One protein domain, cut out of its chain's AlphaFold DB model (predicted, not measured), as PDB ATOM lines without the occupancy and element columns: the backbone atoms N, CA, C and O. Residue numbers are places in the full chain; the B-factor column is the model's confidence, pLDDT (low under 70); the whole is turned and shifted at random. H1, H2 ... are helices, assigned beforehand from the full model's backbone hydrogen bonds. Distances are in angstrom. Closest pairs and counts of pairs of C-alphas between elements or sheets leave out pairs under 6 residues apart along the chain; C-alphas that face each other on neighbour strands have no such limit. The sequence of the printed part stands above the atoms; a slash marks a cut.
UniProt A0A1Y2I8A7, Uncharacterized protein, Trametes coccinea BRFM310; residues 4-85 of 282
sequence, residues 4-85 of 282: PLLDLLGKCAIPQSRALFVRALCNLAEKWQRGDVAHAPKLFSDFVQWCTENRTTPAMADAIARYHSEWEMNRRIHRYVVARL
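Overview. This is residues 4 to 85 of the 282 residues of an uncharacterized protein of Trametes coccinea BRFM310 (UniProt A0A1Y2I8A7). Five helices make a small body, from which residues 76 to 85, nearly all in the long H5, stick out as an arm. H1 and H4 pack on H5 near its start; H2 packs on H1, and short H3 on H2. The 82 printed residues, all helix in class with no named strand, are only just loose, close to compact: radius of gyration of the C-alphas 14.2 A, spans 48 by 27 by 23 A.

Along the chain. H1, residues 4 to 10, begins at C-alpha 4 (209.238, 270.084, 192.669). H2 is residues 15 to 31, 24.3 A; H3, 35 to 38; H4, 43 to 53, 15.2 A; H5, 58 to 84, 38.7 A, ending at C-alpha 84 (192.086, 271.338, 159.058).

Arrangement. These closest C-alphas mark the touching pairs: H1 and H2, Leu 8 and Ser 17, 6.1 A, steep tilt of 50 degrees; H1 and H5, Gly 10 and Ala 63, 4.5 A; H2 and H3, Cys 26 and Ala 38, 4.4 A; H4 and H5, Val 48 and Ile 64, 7.2 A. H2 and H5 are apart. In H1, H2, H4 and H5 every O i to N i+4 pair is within hydrogen-bond range; H3 is too short for one.

Size, cuts and confidence. The printed part has no cut, and its four links are tight. Residues 15 to 16 and 73 to 85 have pLDDT under 70.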
ATOM      1  N   PRO A   4     209.124 270.908 193.879       80.62
ATOM      2  CA  PRO A   4     209.238 270.084 192.669       80.62
ATOM      3  C   PRO A   4     207.935 269.434 192.175       80.62
ATOM      4  O   PRO A   4     207.720 269.326 190.972       80.62
ATOM      5  N   LEU A   5     207.057 268.989 193.079       83.69
ATOM      6  CA  LEU A   5     205.839 268.248 192.715       83.69
ATOM      7  C   LEU A   5     204.763 269.171 192.130       83.69
ATOM      8  O   LEU A   5     204.042 268.779 191.215       83.69
ATOM      9  N   LEU A   6     204.683 270.406 192.627       87.06
ATOM     10  CA  LEU A   6     203.753 271.425 192.130       87.06
ATOM     11  C   LEU A   6     204.182 271.985 190.769       87.06
ATOM     12  O   LEU A   6     203.334 272.283 189.927       87.06
ATOM     13  N   ASP A   7     205.489 272.110 190.538       86.19
ATOM     14  CA  ASP A   7     206.012 272.470 189.218       86.19
ATOM     15  C   ASP A   7     205.742 271.353 188.198       86.19
ATOM     16  O   ASP A   7     205.252 271.608 187.098       86.19
ATOM     17  N   LEU A   8     205.954 270.095 188.602       85.81
ATOM     18  CA  LEU A   8     205.658 268.931 187.772       85.81
ATOM     19  C   LEU A   8     204.162 268.824 187.430       85.81
ATOM     20  O   LEU A   8     203.830 268.563 186.275       85.81
ATOM     21  N   LEU A   9     203.273 269.089 188.397       89.69
ATOM     22  CA  LEU A   9     201.821 269.126 188.184       89.69
ATOM     23  C   LEU A   9     201.421 270.152 187.122       89.69
ATOM     24  O   LEU A   9     200.625 269.836 186.240       89.69
ATOM     25  N   GLY A  10     201.999 271.356 187.176       84.12
ATOM     26  CA  GLY A  10     201.724 272.406 186.192       84.12
ATOM     27  C   GLY A  10     202.034 271.974 184.757       84.12
ATOM     28  O   GLY A  10     201.313 272.358 183.847       84.12
ATOM     29  N   LYS A  11     203.040 271.108 184.580       83.56
ATOM     30  CA  LYS A  11     203.512 270.593 183.285       83.56
ATOM     31  C   LYS A  11     202.815 269.300 182.845       83.56
ATOM     32  O   LYS A  11     203.175 268.728 181.816       83.56
ATOM     33  N   CYS A  12     201.825 268.796 183.588       85.19
ATOM     34  CA  CYS A  12     201.145 267.524 183.294       85.19
ATOM     35  C   CYS A  12     200.272 267.540 182.024       85.19
ATOM     36  O   CYS A  12     199.648 266.523 181.685       85.19
ATOM     37  N   ALA A  13     200.198 268.661 181.301       72.25
ATOM     38  CA  ALA A  13     199.683 268.681 179.934       72.25
ATOM     39  C   ALA A  13     200.619 267.923 178.969       72.25
ATOM     40  O   ALA A  13     200.147 267.384 177.968       72.25
ATOM     41  N   ILE A  14     201.906 267.806 179.317       72.44
ATOM     42  CA  ILE A  14     202.912 266.994 178.629       72.44
ATOM     43  C   ILE A  14     202.827 265.539 179.141       72.44
ATOM     44  O   ILE A  14     202.903 265.315 180.356       72.44
ATOM     45  N   PRO A  15     202.699 264.525 178.258       69.94
ATOM     46  CA  PRO A  15     202.553 263.123 178.664       69.94
ATOM     47  C   PRO A  15     203.671 262.605 179.579       69.94
ATOM     48  O   PRO A  15     203.396 261.898 180.547       69.94
ATOM     49  N   GLN A  16     204.924 262.988 179.315       66.12
ATOM     50  CA  GLN A  16     206.086 262.572 180.103       66.12
ATOM     51  C   GLN A  16     206.028 263.123 181.534       66.12
ATOM     52  O   GLN A  16     206.169 262.365 182.496       66.12
ATOM     53  N   SER A  17     205.753 264.421 181.691       75.06
ATOM     54  CA  SER A  17     205.584 265.061 183.003       75.06
ATOM     55  C   SER A  17     204.437 264.427 183.790       75.06
ATOM     56  O   SER A  17     204.574 264.166 184.985       75.06
ATOM     57  N   ARG A  18     203.335 264.086 183.106       79.62
ATOM     58  CA  ARG A  18     202.203 263.375 183.709       79.62
ATOM     59  C   ARG A  18     202.590 261.988 184.211       79.62
ATOM     60  O   ARG A  18     202.209 261.638 185.321       79.62
ATOM     61  N   ALA A  19     203.346 261.210 183.439       72.06
ATOM     62  CA  ALA A  19     203.797 259.883 183.862       72.06
ATOM     63  C   ALA A  19     204.685 259.956 185.119       72.06
ATOM     64  O   ALA A  19     204.498 259.188 186.064       72.06
ATOM     65  N   LEU A  20     205.605 260.927 185.168       77.12
ATOM     66  CA  LEU A  20     206.440 261.177 186.347       77.12
ATOM     67  C   LEU A  20     205.601 261.589 187.565       77.12
ATOM     68  O   LEU A  20     205.841 261.101 188.670       77.12
ATOM     69  N   PHE A  21     204.594 262.438 187.363       86.19
ATOM     70  CA  PHE A  21     203.695 262.877 188.428       86.19
ATOM     71  C   PHE A  21     202.816 261.737 188.954       86.19
ATOM     72  O   PHE A  21     202.706 261.557 190.164       86.19
ATOM     73  N   VAL A  22     202.248 260.916 188.066       85.75
ATOM     74  CA  VAL A  22     201.480 259.715 188.437       85.75
ATOM     75  C   VAL A  22     202.333 258.767 189.264       85.75
ATOM     76  O   VAL A  22     201.896 258.321 190.318       85.75
ATOM     77  N   ARG A  23     203.581 258.523 188.855       84.50
ATOM     78  CA  ARG A  23     204.507 257.690 189.627       84.50
ATOM     79  C   ARG A  23     204.773 258.264 191.021       84.50
ATOM     80  O   ARG A  23     204.821 257.513 191.992       84.50
ATOM     81  N   ALA A  24     204.920 259.584 191.137       87.81
ATOM     82  CA  ALA A  24     205.066 260.243 192.432       87.81
ATOM     83  C   ALA A  24     203.803 260.094 193.304       87.81
ATOM     84  O   ALA A  24     203.928 259.839 194.503       87.81
ATOM     85  N   LEU A  25     202.603 260.180 192.713       88.62
ATOM     86  CA  LEU A  25     201.336 259.924 193.407       88.62
ATOM     87  C   LEU A  25     201.209 258.468 193.876       88.62
ATOM     88  O   LEU A  25     200.824 258.248 195.022       88.62
ATOM     89  N   CYS A  26     201.569 257.489 193.040       86.38
ATOM     90  CA  CYS A  26     201.579 256.070 193.415       86.38
ATOM     91  C   CYS A  26     202.481 255.833 194.631       86.38
ATOM     92  O   CYS A  26     202.023 255.299 195.638       86.38
ATOM     93  N   ASN A  27     203.725 256.324 194.584       88.00
ATOM     94  CA  ASN A  27     204.675 256.196 195.692       88.00
ATOM     95  C   ASN A  27     204.141 256.834 196.989       88.00
ATOM     96  O   ASN A  27     204.365 256.317 198.085       88.00
ATOM     97  N   LEU A  28     203.448 257.974 196.882       89.31
ATOM     98  CA  LEU A  28     202.855 258.654 198.033       89.31
ATOM     99  C   LEU A  28     201.676 257.858 198.615       89.31
ATOM    100  O   LEU A  28     201.581 257.713 199.833       89.31
ATOM    101  N   ALA A  29     200.812 257.314 197.756       87.31
ATOM    102  CA  ALA A  29     199.682 256.484 198.159       87.31
ATOM    103  C   ALA A  29     200.144 255.180 198.832       87.31
ATOM    104  O   ALA A  29     199.628 254.823 199.891       87.31
ATOM    105  N   GLU A  30     201.170 254.518 198.293       88.00
ATOM    106  CA  GLU A  30     201.798 253.338 198.905       88.00
ATOM    107  C   GLU A  30     202.401 253.662 200.276       88.00
ATOM    108  O   GLU A  30     202.165 252.939 201.247       88.00
ATOM    109  N   LYS A  31     203.109 254.795 200.398       91.25
ATOM    110  CA  LYS A  31     203.664 255.267 201.678       91.25
ATOM    111  C   LYS A  31     202.584 255.488 202.741       91.25
ATOM    112  O   LYS A  31     202.849 255.309 203.929       91.25
ATOM    113  N   TRP A  32     201.377 255.866 202.332       91.75
ATOM    114  CA  TRP A  32     200.218 256.035 203.214       91.75
ATOM    115  C   TRP A  32     199.347 254.784 203.340       91.75
ATOM    116  O   TRP A  32     198.248 254.867 203.883       91.75
ATOM    117  N   GLN A  33     199.829 253.628 202.871       91.62
ATOM    118  CA  GLN A  33     199.117 252.348 202.929       91.62
ATOM    119  C   GLN A  33     197.760 252.375 202.198       91.62
ATOM    120  O   GLN A  33     196.839 251.636 202.533       91.62
ATOM    121  N   ARG A  34     197.642 253.217 201.164       86.12
ATOM    122  CA  ARG A  34     196.475 253.339 200.279       86.12
ATOM    123  C   ARG A  34     196.730 252.642 198.945       86.12
ATOM    124  O   ARG A  34     196.744 253.268 197.886       86.12
ATOM    125  N   GLY A  35     196.957 251.329 199.006       78.75
ATOM    126  CA  GLY A  35     197.169 250.493 197.815       78.75
ATOM    127  C   GLY A  35     195.961 250.463 196.869       78.75
ATOM    128  O   GLY A  35     196.126 250.312 195.662       78.75
ATOM    129  N   ASP A  36     194.757 250.694 197.402       82.38
ATOM    130  CA  ASP A  36     193.515 250.880 196.642       82.38
ATOM    131  C   ASP A  36     193.591 252.078 195.682       82.38
ATOM    132  O   ASP A  36     193.122 252.008 194.549       82.38
ATOM    133  N   VAL A  37     194.226 253.166 196.125       83.00
ATOM    134  CA  VAL A  37     194.383 254.402 195.351       83.00
ATOM    135  C   VAL A  37     195.617 254.338 194.452       83.00
ATOM    136  O   VAL A  37     195.563 254.778 193.306       83.00
ATOM    137  N   ALA A  38     196.720 253.754 194.934       80.19
ATOM    138  CA  ALA A  38     197.989 253.684 194.204       80.19
ATOM    139  C   ALA A  38     197.872 253.003 192.829       80.19
ATOM    140  O   ALA A  38     198.615 253.342 191.909       80.19
ATOM    141  N   HIS A  39     196.928 252.071 192.677       80.38
ATOM    142  CA  HIS A  39     196.716 251.305 191.447       80.38
ATOM    143  C   HIS A  39     195.414 251.668 190.719       80.38
ATOM    144  O   HIS A  39     194.978 250.941 189.824       80.38
ATOM    145  N   ALA A  40     194.778 252.788 191.078       81.75
ATOM    146  CA  ALA A  40     193.556 253.232 190.424       81.75
ATOM    147  C   ALA A  40     193.825 253.579 188.938       81.75
ATOM    148  O   ALA A  40     194.688 254.415 188.653       81.75
ATOM    149  N   PRO A  41     193.057 253.032 187.970       76.94
ATOM    150  CA  PRO A  41     193.271 253.280 186.536       76.94
ATOM    151  C   PRO A  41     193.153 254.756 186.126       76.94
ATOM    152  O   PRO A  41     193.655 255.160 185.081       76.94
ATOM    153  N   LYS A  42     192.450 255.557 186.935       88.75
ATOM    154  CA  LYS A  42     192.179 256.981 186.703       88.75
ATOM    155  C   LYS A  42     192.819 257.892 187.750       88.75
ATOM    156  O   LYS A  42     192.451 259.060 187.816       88.75
ATOM    157  N   LEU A  43     193.823 257.405 188.486       87.25
ATOM    158  CA  LEU A  43     194.469 258.107 189.603       87.25
ATOM    159  C   LEU A  43     194.744 259.596 189.331       87.25
ATOM    160  O   LEU A  43     194.430 260.444 190.157       87.25
ATOM    161  N   PHE A  44     195.300 259.927 188.162       89.56
ATOM    162  CA  PHE A  44     195.578 261.317 187.793       89.56
ATOM    163  C   PHE A  44     194.312 262.168 187.641       89.56
ATOM    164  O   PHE A  44     194.241 263.274 188.171       89.56
ATOM    165  N   SER A  45     193.321 261.663 186.905       87.94
ATOM    166  CA  SER A  45     192.065 262.374 186.660       87.94
ATOM    167  C   SER A  45     191.280 262.557 187.954       87.94
ATOM    168  O   SER A  45     190.790 263.651 188.212       87.94
ATOM    169  N   ASP A  46     191.234 261.515 188.783       89.94
ATOM    170  CA  ASP A  46     190.552 261.531 190.077       89.94
ATOM    171  C   ASP A  46     191.239 262.517 191.036       89.94
ATOM    172  O   ASP A  46     190.570 263.275 191.734       89.94
ATOM    173  N   PHE A  47     192.576 262.584 191.017       92.50
ATOM    174  CA  PHE A  47     193.348 263.570 191.776       92.50
ATOM    175  C   PHE A  47     193.051 265.012 191.337       92.50
ATOM    176  O   PHE A  47     192.759 265.861 192.177       92.50
ATOM    177  N   VAL A  48     193.091 265.299 190.030       91.69
ATOM    178  CA  VAL A  48     192.785 266.640 189.494       91.69
ATOM    179  C   VAL A  48     191.348 267.046 189.825       91.69
ATOM    180  O   VAL A  48     191.106 268.179 190.250       91.69
ATOM    181  N   GLN A  49     190.400 266.118 189.670       90.81
ATOM    182  CA  GLN A  49     188.999 266.336 190.015       90.81
ATOM    183  C   GLN A  49     188.847 266.647 191.508       90.81
ATOM    184  O   GLN A  49     188.263 267.669 191.864       90.81
ATOM    185  N   TRP A  50     189.466 265.849 192.378       92.38
ATOM    186  CA  TRP A  50     189.453 266.081 193.818       92.38
ATOM    187  C   TRP A  50     190.039 267.449 194.191       92.38
ATOM    188  O   TRP A  50     189.445 268.166 194.996       92.38
ATOM    189  N   CYS A  51     191.158 267.861 193.579       91.00
ATOM    190  CA  CYS A  51     191.753 269.182 193.808       91.00
ATOM    191  C   CYS A  51     190.858 270.343 193.357       91.00
ATOM    192  O   CYS A  51     190.982 271.440 193.899       91.00
ATOM    193  N   THR A  52     189.986 270.111 192.376       87.12
ATOM    194  CA  THR A  52     189.035 271.110 191.866       87.12
ATOM    195  C   THR A  52     187.798 271.211 192.760       87.12
ATOM    196  O   THR A  52     187.273 272.299 192.978       87.12
ATOM    197  N   GLU A  53     187.338 270.084 193.303       89.25
ATOM    198  CA  GLU A  53     186.133 269.998 194.139       89.25
ATOM    199  C   GLU A  53     186.382 270.371 195.608       89.25
ATOM    200  O   GLU A  53     185.446 270.695 196.340       89.25
ATOM    201  N   ASN A  54     187.641 270.349 196.054       90.75
ATOM    202  CA  ASN A  54     188.015 270.583 197.445       90.75
ATOM    203  C   ASN A  54     188.870 271.843 197.602       90.75
ATOM    204  O   ASN A  54     189.612 272.246 196.709       90.75
ATOM    205  N   ARG A  55     188.815 272.460 198.788       85.19
ATOM    206  CA  ARG A  55     189.708 273.577 199.117       85.19
ATOM    207  C   ARG A  55     191.144 273.068 199.226       85.19
ATOM    208  O   ARG A  55     191.476 272.335 200.154       85.19
ATOM    209  N   THR A  56     191.991 273.492 198.297       90.88
ATOM    210  CA  THR A  56     193.428 273.207 198.296       90.88
ATOM    211  C   THR A  56     194.234 274.449 198.682       90.88
ATOM    212  O   THR A  56     193.705 275.550 198.835       90.88
ATOM    213  N   THR A  57     195.539 274.280 198.897       92.06
ATOM    214  CA  THR A  57     196.451 275.411 199.128       92.06
ATOM    215  C   THR A  57     196.562 276.289 197.873       92.06
ATOM    216  O   THR A  57     196.563 275.717 196.781       92.06
ATOM    217  N   PRO A  58     196.793 277.614 197.985       91.06
ATOM    218  CA  PRO A  58     196.936 278.505 196.824       91.06
ATOM    219  C   PRO A  58     197.931 277.997 195.768       91.06
ATOM    220  O   PRO A  58     197.597 277.912 194.595       91.06
ATOM    221  N   ALA A  59     199.101 277.510 196.193       88.81
ATOM    222  CA  ALA A  59     200.118 276.984 195.281       88.81
ATOM    223  C   ALA A  59     199.674 275.731 194.489       88.81
ATOM    224  O   ALA A  59     200.145 275.499 193.376       88.81
ATOM    225  N   MET A  60     198.768 274.922 195.053       89.88
ATOM    226  CA  MET A  60     198.180 273.762 194.374       89.88
ATOM    227  C   MET A  60     197.108 274.207 193.378       89.88
ATOM    228  O   MET A  60     197.095 273.732 192.245       89.88
ATOM    229  N   ALA A  61     196.257 275.159 193.773       89.19
ATOM    230  CA  ALA A  61     195.271 275.757 192.880       89.19
ATOM    231  C   ALA A  61     195.945 276.405 191.654       89.19
ATOM    232  O   ALA A  61     195.522 276.159 190.525       89.19
ATOM    233  N   ASP A  62     197.054 277.125 191.854       90.75
ATOM    234  CA  ASP A  62     197.836 277.726 190.766       90.75
ATOM    235  C   ASP A  62     198.432 276.671 189.821       90.75
ATOM    236  O   ASP A  62     198.434 276.847 188.602       90.75
ATOM    237  N   ALA A  63     198.938 275.556 190.356       89.56
ATOM    238  CA  ALA A  63     199.478 274.465 189.546       89.56
ATOM    239  C   ALA A  63     198.393 273.776 188.699       89.56
ATOM    240  O   ALA A  63     198.616 273.503 187.520       89.56
ATOM    241  N   ILE A  64     197.206 273.556 189.271       90.94
ATOM    242  CA  ILE A  64     196.040 273.016 188.558       90.94
ATOM    243  C   ILE A  64     195.563 273.989 187.471       90.94
ATOM    244  O   ILE A  64     195.269 273.562 186.353       90.94
ATOM    245  N   ALA A  65     195.550 275.296 187.748       88.69
ATOM    246  CA  ALA A  65     195.203 276.314 186.759       88.69
ATOM    247  C   ALA A  65     196.178 276.320 185.565       88.69
ATOM    248  O   ALA A  65     195.732 276.360 184.416       88.69
ATOM    249  N   ARG A  66     197.494 276.211 185.816       88.19
ATOM    250  CA  ARG A  66     198.510 276.073 184.752       88.19
ATOM    251  C   ARG A  66     198.287 274.817 183.912       88.19
ATOM    252  O   ARG A  66     198.216 274.919 182.690       88.19
ATOM    253  N   TYR A  67     198.076 273.671 184.561       88.88
ATOM    254  CA  TYR A  67     197.757 272.416 183.880       88.88
ATOM    255  C   TYR A  67     196.534 272.551 182.958       88.88
ATOM    256  O   TYR A  67     196.596 272.156 181.794       88.88
ATOM    257  N   HIS A  68     195.430 273.131 183.443       86.38
ATOM    258  CA  HIS A  68     194.221 273.316 182.636       86.38
ATOM    259  C   HIS A  68     194.431 274.278 181.466       86.38
ATOM    260  O   HIS A  68     193.904 274.027 180.382       86.38
ATOM    261  N   SER A  69     195.201 275.349 181.667       81.75
ATOM    262  CA  SER A  69     195.538 276.304 180.610       81.75
ATOM    263  C   SER A  69     196.335 275.638 179.483       81.75
ATOM    264  O   SER A  69     195.924 275.700 178.322       81.75
ATOM    265  N   GLU A  70     197.410 274.919 179.822       74.81
ATOM    266  CA  GLU A  70     198.223 274.187 178.843       74.81
ATOM    267  C   GLU A  70     197.430 273.060 178.165       74.81
ATOM    268  O   GLU A  70     197.518 272.866 176.952       74.81
ATOM    269  N   TRP A  71     196.610 272.330 178.925       81.62
ATOM    270  CA  TRP A  71     195.765 271.273 178.379       81.62
ATOM    271  C   TRP A  71     194.734 271.812 177.383       81.62
ATOM    272  O   TRP A  71     194.560 271.230 176.310       81.62
ATOM    273  N   GLU A  72     194.070 272.927 177.695       72.62
ATOM    274  CA  GLU A  72     193.092 273.542 176.796       72.62
ATOM    275  C   GLU A  72     193.770 274.090 175.534       72.62
ATOM    276  O   GLU A  72     193.237 273.920 174.436       72.62
ATOM    277  N   MET A  73     194.971 274.666 175.658       64.88
ATOM    278  CA  MET A  73     195.787 275.079 174.514       64.88
ATOM    279  C   MET A  73     196.127 273.883 173.613       64.88
ATOM    280  O   MET A  73     195.815 273.906 172.422       64.88
ATOM    281  N   ASN A  74     196.659 272.796 174.179       60.12
ATOM    282  CA  ASN A  74     196.977 271.574 173.432       60.12
ATOM    283  C   ASN A  74     195.728 270.962 172.784       60.12
ATOM    284  O   ASN A  74     195.766 270.505 171.642       60.12
ATOM    285  N   ARG A  75     194.582 271.005 173.470       68.81
ATOM    286  CA  ARG A  75     193.299 270.541 172.933       68.81
ATOM    287  C   ARG A  75     192.794 271.425 171.791       68.81
ATOM    288  O   ARG A  75     192.137 270.914 170.884       68.81
ATOM    289  N   ARG A  76     193.041 272.737 171.824       60.62
ATOM    290  CA  ARG A  76     192.719 273.660 170.722       60.62
ATOM    291  C   ARG A  76     193.612 273.404 169.515       60.62
ATOM    292  O   ARG A  76     193.073 273.251 168.427       60.62
ATOM    293  N   ILE A  77     194.922 273.254 169.722       52.91
ATOM    294  CA  ILE A  77     195.879 272.870 168.674       52.91
ATOM    295  C   ILE A  77     195.452 271.539 168.043       52.91
ATOM    296  O   ILE A  77     195.320 271.444 166.829       52.91
ATOM    297  N   HIS A  78     195.128 270.530 168.854       50.44
ATOM    298  CA  HIS A  78     194.673 269.236 168.350       50.44
ATOM    299  C   HIS A  78     193.355 269.334 167.564       50.44
ATOM    300  O   HIS A  78     193.266 268.809 166.460       50.44
ATOM    301  N   ARG A  79     192.335 270.033 168.089       53.53
ATOM    302  CA  ARG A  79     191.058 270.254 167.377       53.53
ATOM    303  C   ARG A  79     191.263 270.975 166.049       53.53
ATOM    304  O   ARG A  79     190.629 270.619 165.062       53.53
ATOM    305  N   TYR A  80     192.148 271.961 166.038       49.06
ATOM    306  CA  TYR A  80     192.511 272.710 164.849       49.06
ATOM    307  C   TYR A  80     193.175 271.815 163.794       49.06
ATOM    308  O   TYR A  80     192.727 271.784 162.652       49.06
ATOM    309  N   VAL A  81     194.167 271.016 164.196       44.16
ATOM    310  CA  VAL A  81     194.844 270.037 163.332       44.16
ATOM    311  C   VAL A  81     193.849 269.011 162.781       44.16
ATOM    312  O   VAL A  81     193.834 268.757 161.583       44.16
ATOM    313  N   VAL A  82     192.963 268.465 163.619       46.22
ATOM    314  CA  VAL A  82     191.950 267.482 163.198       46.22
ATOM    315  C   VAL A  82     190.955 268.072 162.195       46.22
ATOM    316  O   VAL A  82     190.670 267.435 161.183       46.22
ATOM    317  N   ALA A  83     190.451 269.284 162.445       43.03
ATOM    318  CA  ALA A  83     189.497 269.951 161.561       43.03
ATOM    319  C   ALA A  83     190.130 270.382 160.229       43.03
ATOM    320  O   ALA A  83     189.492 270.279 159.185       43.03
ATOM    321  N   ARG A  84     191.384 270.848 160.252       43.66
ATOM    322  CA  ARG A  84     192.086 271.338 159.058       43.66
ATOM    323  C   ARG A  84     192.618 270.207 158.180       43.66
ATOM    324  O   ARG A  84     192.595 270.345 156.964       43.66
ATOM    325  N   LEU A  85     193.050 269.098 158.782       39.84
ATOM    326  CA  LEU A  85     193.576 267.925 158.075       39.84
ATOM    327  C   LEU A  85     192.503 266.866 157.756       39.84
ATOM    328  O   LEU A  85     192.840 265.769 157.321       39.84
TER     329      LEU A  85